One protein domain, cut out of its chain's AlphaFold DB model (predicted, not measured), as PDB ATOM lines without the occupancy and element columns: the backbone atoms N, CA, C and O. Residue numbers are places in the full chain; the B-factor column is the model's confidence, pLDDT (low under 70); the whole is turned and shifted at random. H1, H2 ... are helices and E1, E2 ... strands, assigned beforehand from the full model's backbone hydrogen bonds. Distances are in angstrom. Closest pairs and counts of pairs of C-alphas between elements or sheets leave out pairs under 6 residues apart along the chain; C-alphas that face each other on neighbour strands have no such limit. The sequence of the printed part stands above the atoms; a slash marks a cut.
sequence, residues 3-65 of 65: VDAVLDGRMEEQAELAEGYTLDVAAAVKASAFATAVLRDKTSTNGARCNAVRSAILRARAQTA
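This is residues 3 to 65 of the 65 residues of an uncharacterized protein of Methylobacterium sp. R2-1 (UniProt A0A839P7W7). A long helical hairpin, H2 and H3 side by side, has a small strand hairpin, E1 and E2, at the end away from the H2 to H3 link, and short H1 packs on the first part of H2, on the side away from H3. The last stretch folds back to the strands, where residues 63 to 64 pair antiparallel with residues 21 to 22 of E2. The printed part has 63 residues, mostly helix, with three named helices and two strands in the order H1, E1, E2, H2, H3; the sheet, E1 - E2, is antiparallel. It is flat, spanning 41 by 24 by 11 A, and only just loose, close to compact, with a radius of gyration of the C-alphas of 13.2 A.

H1, residues 3 to 7, touches H2, residues 25 to 40, and H2 touches H1 with residues 26 to 30 alone; the closest C-alphas of the two, those of Val 6 and Ala 26, are 5.7 A apart. E1, residues 14 to 17, and E2, residues 21 to 24, form an antiparallel hairpin at 150 degrees, with N 15 and O 23 at 2.8 A and N 17 and O 21 at 2.7 A, within hydrogen-bond range. H2 touches H3, residues 46 to 59, in a helical hairpin at a shallow tilt of 13 degrees, opposite ways; their closest C-alphas, of Ala 31 and Ala 56, are 4.7 A apart. H1 and H3 are apart. In H1, H2 and H3 every O i to N i+4 pair is within hydrogen-bond range.

H1 begins at C-alpha 3 (100.136, 87.905, 121.036). E1 measures 9.5 A and E2 10.2 A from first to last C-alpha, H2 22.5 A and H3 20.1 A. H3 ends at C-alpha 59 (109.157, 75.541, 120.095).

The two C-alphas farthest apart, of Glu 19 and Thr 43, are 42.2 A apart. The printed part has no cut and no long link. Mean pLDDT of the printed part is 88.3, and residue 65 is under 70.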
ATOM      1  N   VAL A   3      99.114  88.241 120.033       78.00
ATOM      2  CA  VAL A   3     100.136  87.905 121.036       78.00
ATOM      3  C   VAL A   3      99.592  87.995 122.466       78.00
ATOM      4  O   VAL A   3      99.776  87.059 123.236       78.00
ATOM      5  N   ASP A   4      98.885  89.074 122.815       81.50
ATOM      6  CA  ASP A   4      98.318  89.240 124.164       81.50
ATOM      7  C   ASP A   4      97.265  88.166 124.458       81.50
ATOM      8  O   ASP A   4      97.238  87.599 125.542       81.50
ATOM      9  N   ALA A   5      96.422  87.830 123.475       77.62
ATOM     10  CA  ALA A   5      95.395  86.801 123.638       77.62
ATOM     11  C   ALA A   5      96.000  85.413 123.907       77.62
ATOM     12  O   ALA A   5      95.489  84.670 124.745       77.62
ATOM     13  N   VAL A   6      97.111  85.086 123.243       79.38
ATOM     14  CA  VAL A   6      97.870  83.851 123.479       79.38
ATOM     15  C   VAL A   6      98.527  83.841 124.863       79.38
ATOM     16  O   VAL A   6      98.492  82.821 125.555       79.38
ATOM     17  N   LEU A   7      99.121  84.963 125.282       77.69
ATOM     18  CA  LEU A   7      99.750  85.083 126.601       77.69
ATOM     19  C   LEU A   7      98.725  85.009 127.739       77.69
ATOM     20  O   LEU A   7      99.001  84.383 128.759       77.69
ATOM     21  N   ASP A   8      97.527  85.549 127.525       82.19
ATOM     22  CA  ASP A   8      96.399  85.464 128.458       82.19
ATOM     23  C   ASP A   8      95.719  84.080 128.460       82.19
ATOM     24  O   ASP A   8      94.714  83.884 129.142       82.19
ATOM     25  N   GLY A   9      96.209  83.121 127.664       77.06
ATOM     26  CA  GLY A   9      95.635  81.776 127.557       77.06
ATOM     27  C   GLY A   9      94.259  81.731 126.885       77.06
ATOM     28  O   GLY A   9      93.572  80.719 126.957       77.06
ATOM     29  N   ARG A  10      93.849  82.816 126.220       75.88
ATOM     30  CA  ARG A  10      92.558  82.934 125.523       75.88
ATOM     31  C   ARG A  10      92.591  82.343 124.113       75.88
ATOM     32  O   ARG A  10      91.574  82.366 123.426       75.88
ATOM     33  N   MET A  11      93.753  81.866 123.669       78.62
ATOM     34  CA  MET A  11      93.963  81.376 122.315       78.62
ATOM     35  C   MET A  11      95.057  80.304 122.267       78.62
ATOM     36  O   MET A  11      96.168  80.516 122.761       78.62
ATOM     37  N   GLU A  12      94.739  79.179 121.631       75.56
ATOM     38  CA  GLU A  12      95.676  78.105 121.290       75.56
ATOM     39  C   GLU A  12      95.680  77.941 119.769       75.56
ATOM     40  O   GLU A  12      94.949  77.135 119.202       75.56
ATOM     41  N   GLU A  13      96.430  78.813 119.099       79.88
ATOM     42  CA  GLU A  13      96.449  78.887 117.642       79.88
ATOM     43  C   GLU A  13      97.528  77.974 117.061       79.88
ATOM     44  O   GLU A  13      98.712  78.093 117.390       79.88
ATOM     45  N   GLN A  14      97.104  77.100 116.150       80.12
ATOM     46  CA  GLN A  14      97.988  76.480 115.175       80.12
ATOM     47  C   GLN A  14      97.816  77.196 113.840       80.12
ATOM     48  O   GLN A  14      96.698  77.330 113.345       80.12
ATOM     49  N   ALA A  15      98.923  77.656 113.271       81.38
ATOM     50  CA  ALA A  15      98.947  78.292 111.966       81.38
ATOM     51  C   ALA A  15      99.531  77.323 110.940       81.38
ATOM     52  O   ALA A  15     100.639  76.812 111.115       81.38
ATOM     53  N   GLU A  16      98.797  77.090 109.858       79.88
ATOM     54  CA  GLU A  16      99.332  76.396 108.695       79.88
ATOM     55  C   GLU A  16     100.289  77.339 107.953       79.88
ATOM     56  O   GLU A  16      99.946  78.463 107.580       79.88
ATOM     57  N   LEU A  17     101.524  76.888 107.795       75.00
ATOM     58  CA  LEU A  17     102.529  77.484 106.935       75.00
ATOM     59  C   LEU A  17     102.494  76.771 105.580       75.00
ATOM     60  O   LEU A  17     102.012  75.645 105.456       75.00
ATOM     61  N   ALA A  18     103.010  77.434 104.545       74.56
ATOM     62  CA  ALA A  18     103.051  76.864 103.203       74.56
ATOM     63  C   ALA A  18     103.703  75.466 103.192       74.56
ATOM     64  O   ALA A  18     104.620  75.198 103.968       74.56
ATOM     65  N   GLU A  19     103.246  74.608 102.274       78.25
ATOM     66  CA  GLU A  19     103.816  73.276 102.008       78.25
ATOM     67  C   GLU A  19     103.594  72.222 103.114       78.25
ATOM     68  O   GLU A  19     104.426  71.339 103.307       78.25
ATOM     69  N   GLY A  20     102.454  72.265 103.818       82.06
ATOM     70  CA  GLY A  20     102.062  71.208 104.766       82.06
ATOM     71  C   GLY A  20     102.832  71.249 106.086       82.06
ATOM     72  O   GLY A  20     102.981  70.230 106.761       82.06
ATOM     73  N   TYR A  21     103.342  72.420 106.454       82.06
ATOM     74  CA  TYR A  21     103.956  72.649 107.753       82.06
ATOM     75  C   TYR A  21     102.967  73.360 108.672       82.06
ATOM     76  O   TYR A  21     102.299  74.300 108.266       82.06
ATOM     77  N   THR A  22     102.899  72.961 109.933       88.62
ATOM     78  CA  THR A  22     102.097  73.622 110.963       88.62
ATOM     79  C   THR A  22     103.006  74.225 112.023       88.62
ATOM     80  O   THR A  22     104.048  73.673 112.385       88.62
ATOM     81  N   LEU A  23     102.638  75.402 112.513       88.12
ATOM     82  CA  LEU A  23     103.307  76.067 113.617       88.12
ATOM     83  C   LEU A  23     102.329  76.225 114.775       88.12
ATOM     84  O   LEU A  23     101.294  76.873 114.639       88.12
ATOM     85  N   ASP A  24     102.705  75.705 115.937       90.06
ATOM     86  CA  ASP A  24     102.044  76.028 117.198       90.06
ATOM     87  C   ASP A  24     102.436  77.457 117.618       90.06
ATOM     88  O   ASP A  24     103.467  77.699 118.260       90.06
ATOM     89  N   VAL A  25     101.620  78.430 117.200       88.19
ATOM     90  CA  VAL A  25     101.823  79.859 117.477       88.19
ATOM     91  C   VAL A  25     101.754  80.106 118.979       88.19
ATOM     92  O   VAL A  25     102.531  80.902 119.515       88.19
ATOM     93  N   ALA A  26     100.880  79.382 119.681       88.62
ATOM     94  CA  ALA A  26     100.748  79.505 121.120       88.62
ATOM     95  C   ALA A  26     102.028  79.092 121.856       88.62
ATOM     96  O   ALA A  26     102.526  79.840 122.707       88.62
ATOM     97  N   ALA A  27     102.605  77.944 121.505       88.50
ATOM     98  CA  ALA A  27     103.871  77.493 122.066       88.50
ATOM     99  C   ALA A  27     105.026  78.437 121.708       88.50
ATOM    100  O   ALA A  27     105.844  78.749 122.578       88.50
ATOM    101  N   ALA A  28     105.081  78.927 120.467       91.50
ATOM    102  CA  ALA A  28     106.116  79.853 120.016       91.50
ATOM    103  C   ALA A  28     106.097  81.173 120.808       91.50
ATOM    104  O   ALA A  28     107.128  81.616 121.322       91.50
ATOM    105  N   VAL A  29     104.917  81.781 120.969       92.25
ATOM    106  CA  VAL A  29     104.741  83.039 121.710       92.25
ATOM    107  C   VAL A  29     105.057  82.856 123.195       92.25
ATOM    108  O   VAL A  29     105.829  83.640 123.754       92.25
ATOM    109  N   LYS A  30     104.533  81.798 123.832       91.00
ATOM    110  CA  LYS A  30     104.806  81.503 125.249       91.00
ATOM    111  C   LYS A  30     106.304  81.283 125.493       91.00
ATOM    112  O   LYS A  30     106.863  81.828 126.447       91.00
ATOM    113  N   ALA A  31     106.982  80.544 124.614       93.25
ATOM    114  CA  ALA A  31     108.414  80.290 124.744       93.25
ATOM    115  C   ALA A  31     109.267  81.552 124.503       93.25
ATOM    116  O   ALA A  31     110.258  81.762 125.204       93.25
ATOM    117  N   SER A  32     108.862  82.426 123.574       93.81
ATOM    118  CA  SER A  32     109.512  83.723 123.335       93.81
ATOM    119  C   SER A  32     109.393  84.670 124.539       93.81
ATOM    120  O   SER A  32     110.385  85.274 124.969       93.81
ATOM    121  N   ALA A  33     108.206  84.749 125.150       93.44
ATOM    122  CA  ALA A  33     107.986  85.541 126.359       93.44
ATOM    123  C   ALA A  33     108.821  85.019 127.540       93.44
ATOM    124  O   ALA A  33     109.478  85.805 128.227       93.44
ATOM    125  N   PHE A  34     108.873  83.695 127.726       93.50
ATOM    126  CA  PHE A  34     109.729  83.061 128.730       93.50
ATOM    127  C   PHE A  34     111.214  83.387 128.518       93.50
ATOM    128  O   PHE A  34     111.879  83.855 129.441       93.50
ATOM    129  N   ALA A  35     111.738  83.205 127.301       96.44
ATOM    130  CA  ALA A  35     113.131  83.527 126.999       96.44
ATOM    131  C   ALA A  35     113.446  85.006 127.262       96.44
ATOM    132  O   ALA A  35     114.471  85.322 127.865       96.44
ATOM    133  N   THR A  36     112.537  85.907 126.891       96.81
ATOM    134  CA  THR A  36     112.670  87.341 127.176       96.81
ATOM    135  C   THR A  36     112.741  87.623 128.678       96.81
ATOM    136  O   THR A  36     113.579  88.420 129.107       96.81
ATOM    137  N   ALA A  37     111.911  86.965 129.491       96.69
ATOM    138  CA  ALA A  37     111.943  87.111 130.944       96.69
ATOM    139  C   ALA A  37     113.286  86.641 131.535       96.69
ATOM    140  O   ALA A  37     113.908  87.378 132.299       96.69
ATOM    141  N   VAL A  38     113.781  85.473 131.110       96.75
ATOM    142  CA  VAL A  38     115.075  84.917 131.556       96.75
ATOM    143  C   VAL A  38     116.254  85.809 131.146       96.75
ATOM    144  O   VAL A  38     117.208  85.980 131.902       96.75
ATOM    145  N   LEU A  39     116.206  86.410 129.954       96.25
ATOM    146  CA  LEU A  39     117.250  87.329 129.491       96.25
ATOM    147  C   LEU A  39     117.259  88.654 130.266       96.25
ATOM    148  O   LEU A  39     118.328  89.234 130.459       96.25
ATOM    149  N   ARG A  40     116.091  89.135 130.711       96.62
ATOM    150  CA  ARG A  40     115.973  90.357 131.526       96.62
ATOM    151  C   ARG A  40     116.384  90.141 132.979       96.62
ATOM    152  O   ARG A  40     116.850  91.083 133.621       96.62
ATOM    153  N   ASP A  41     116.224  88.926 133.492       96.88
ATOM    154  CA  ASP A  41     116.642  88.579 134.840       96.88
ATOM    155  C   ASP A  41     118.178  88.561 134.963       96.88
ATOM    156  O   ASP A  41     118.899  87.763 134.353       96.88
ATOM    157  N   LYS A  42     118.697  89.466 135.797       95.06
ATOM    158  CA  LYS A  42     120.136  89.614 136.048       95.06
ATOM    159  C   LYS A  42     120.722  88.467 136.872       95.06
ATOM    160  O   LYS A  42     121.931  88.270 136.810       95.06
ATOM    161  N   THR A  43     119.891  87.729 137.608       96.56
ATOM    162  CA  THR A  43     120.316  86.595 138.444       96.56
ATOM    163  C   THR A  43     120.444  85.295 137.651       96.56
ATOM    164  O   THR A  43     121.154  84.379 138.063       96.56
ATOM    165  N   SER A  44     119.824  85.233 136.470       95.00
ATOM    166  CA  SER A  44     119.920  84.091 135.570       95.00
ATOM    167  C   SER A  44     121.351  83.867 135.075       95.00
ATOM    168  O   SER A  44     122.010  84.765 134.542       95.00
ATOM    169  N   THR A  45     121.819  82.625 135.202       97.62
ATOM    170  CA  THR A  45     123.140  82.212 134.720       97.62
ATOM    171  C   THR A  45     123.194  82.204 133.191       97.62
ATOM    172  O   THR A  45     122.177  82.062 132.507       97.62
ATOM    173  N   ASN A  46     124.402  82.278 132.625       96.56
ATOM    174  CA  ASN A  46     124.589  82.175 131.173       96.56
ATOM    175  C   ASN A  46     124.024  80.862 130.601       96.56
ATOM    176  O   ASN A  46     123.450  80.868 129.513       96.56
ATOM    177  N   GLY A  47     124.125  79.754 131.344       96.81
ATOM    178  CA  GLY A  47     123.538  78.470 130.951       96.81
ATOM    179  C   GLY A  47     122.010  78.525 130.867       96.81
ATOM    180  O   GLY A  47     121.441  78.103 129.861       96.81
ATOM    181  N   ALA A  48     121.352  79.111 131.873       95.88
ATOM    182  CA  ALA A  48     119.898  79.273 131.891       95.88
ATOM    183  C   ALA A  48     119.403  80.143 130.725       95.88
ATOM    184  O   ALA A  48     118.484  79.752 130.007       95.88
ATOM    185  N   ARG A  49     120.074  81.274 130.472       96.62
ATOM    186  CA  ARG A  49     119.778  82.159 129.334       96.62
ATOM    187  C   ARG A  49     119.917  81.440 127.995       96.62
ATOM    188  O   ARG A  49     119.026  81.521 127.153       96.62
ATOM    189  N   CYS A  50     121.010  80.702 127.810       96.88
ATOM    190  CA  CYS A  50     121.260  79.970 126.572       96.88
ATOM    191  C   CYS A  50     120.217  78.864 126.345       96.88
ATOM    192  O   CYS A  50     119.719  78.699 125.232       96.88
ATOM    193  N   ASN A  51     119.832  78.144 127.403       97.25
ATOM    194  CA  ASN A  51     118.791  77.122 127.323       97.25
ATOM    195  C   ASN A  51     117.419  77.720 127.005       97.25
ATOM    196  O   ASN A  51     116.735  77.197 126.132       97.25
ATOM    197  N   ALA A  52     117.049  78.841 127.628       95.44
ATOM    198  CA  ALA A  52     115.777  79.504 127.358       95.44
ATOM    199  C   ALA A  52     115.649  79.932 125.886       95.44
ATOM    200  O   ALA A  52     114.623  79.680 125.254       95.44
ATOM    201  N   VAL A  53     116.720  80.492 125.307       96.50
ATOM    202  CA  VAL A  53     116.763  80.844 123.878       96.50
ATOM    203  C   VAL A  53     116.636  79.602 122.990       96.50
ATOM    204  O   VAL A  53     115.835  79.598 122.057       96.50
ATOM    205  N   ARG A  54     117.370  78.518 123.286       96.69
ATOM    206  CA  ARG A  54     117.264  77.261 122.519       96.69
ATOM    207  C   ARG A  54     115.857  76.677 122.561       96.69
ATOM    208  O   ARG A  54     115.350  76.240 121.530       96.69
ATOM    209  N   SER A  55     115.221  76.687 123.730       95.31
ATOM    210  CA  SER A  55     113.847  76.217 123.891       95.31
ATOM    211  C   SER A  55     112.860  77.053 123.079       95.31
ATOM    212  O   SER A  55     111.984  76.474 122.440       95.31
ATOM    213  N   ALA A  56     113.020  78.380 123.045       94.88
ATOM    214  CA  ALA A  56     112.185  79.255 122.223       94.88
ATOM    215  C   ALA A  56     112.315  78.945 120.726       94.88
ATOM    216  O   ALA A  56     111.302  78.785 120.050       94.88
ATOM    217  N   ILE A  57     113.542  78.767 120.226       93.44
ATOM    218  CA  ILE A  57     113.790  78.398 118.821       93.44
ATOM    219  C   ILE A  57     113.150  77.047 118.491       93.44
ATOM    220  O   ILE A  57     112.488  76.910 117.467       93.44
ATOM    221  N   LEU A  58     113.326  76.048 119.360       93.44
ATOM    222  CA  LEU A  58     112.796  74.710 119.117       93.44
ATOM    223  C   LEU A  58     111.263  74.691 119.109       93.44
ATOM    224  O   LEU A  58     110.669  74.011 118.279       93.44
ATOM    225  N   ARG A  59     110.623  75.440 120.014       90.19
ATOM    226  CA  ARG A  59     109.157  75.541 120.095       90.19
ATOM    227  C   ARG A  59     108.548  76.374 118.971       90.19
ATOM    228  O   ARG A  59     107.405  76.130 118.618       90.19
ATOM    229  N   ALA A  60     109.305  77.307 118.400       90.69
ATOM    230  CA  ALA A  60     108.898  78.078 117.230       90.69
ATOM    231  C   ALA A  60     109.195  77.369 115.896       90.69
ATOM    232  O   ALA A  60     108.987  77.950 114.830       90.69
ATOM    233  N   ARG A  61     109.713  76.135 115.923       86.94
ATOM    234  CA  ARG A  61     109.979  75.372 114.706       86.94
ATOM    235  C   ARG A  61     108.676  74.777 114.177       86.94
ATOM    236  O   ARG A  61     108.017  74.017 114.882       86.94
ATOM    237  N   ALA A  62     108.371  75.075 112.920       84.44
ATOM    238  CA  ALA A  62     107.272  74.443 112.208       84.44
ATOM    239  C   ALA A  62     107.488  72.927 112.097       84.44
ATOM    240  O   ALA A  62     108.608  72.461 111.852       84.44
ATOM    241  N   GLN A  63     106.420  72.169 112.300       83.81
ATOM    242  CA  GLN A  63     106.398  70.716 112.205       83.81
ATOM    243  C   GLN A  63     105.682  70.309 110.926       83.81
ATOM    244  O   GLN A  63     104.813  71.027 110.445       83.81
ATOM    245  N   THR A  64     106.071  69.182 110.344       79.94
ATOM    246  CA  THR A  64     105.314  68.600 109.232       79.94
ATOM    247  C   THR A  64     103.958  68.140 109.763       79.94
ATOM    248  O   THR A  64     103.918  67.521 110.829       79.94
ATOM    249  N   ALA A  65     102.886  68.509 109.060       64.75
ATOM    250  CA  ALA A  65     101.515  68.109 109.371       64.75
ATOM    251  C   ALA A  65     101.304  66.594 109.225       64.75
ATOM    252  O   ALA A  65     101.961  65.980 108.350       64.75
TER     253      ALA A  65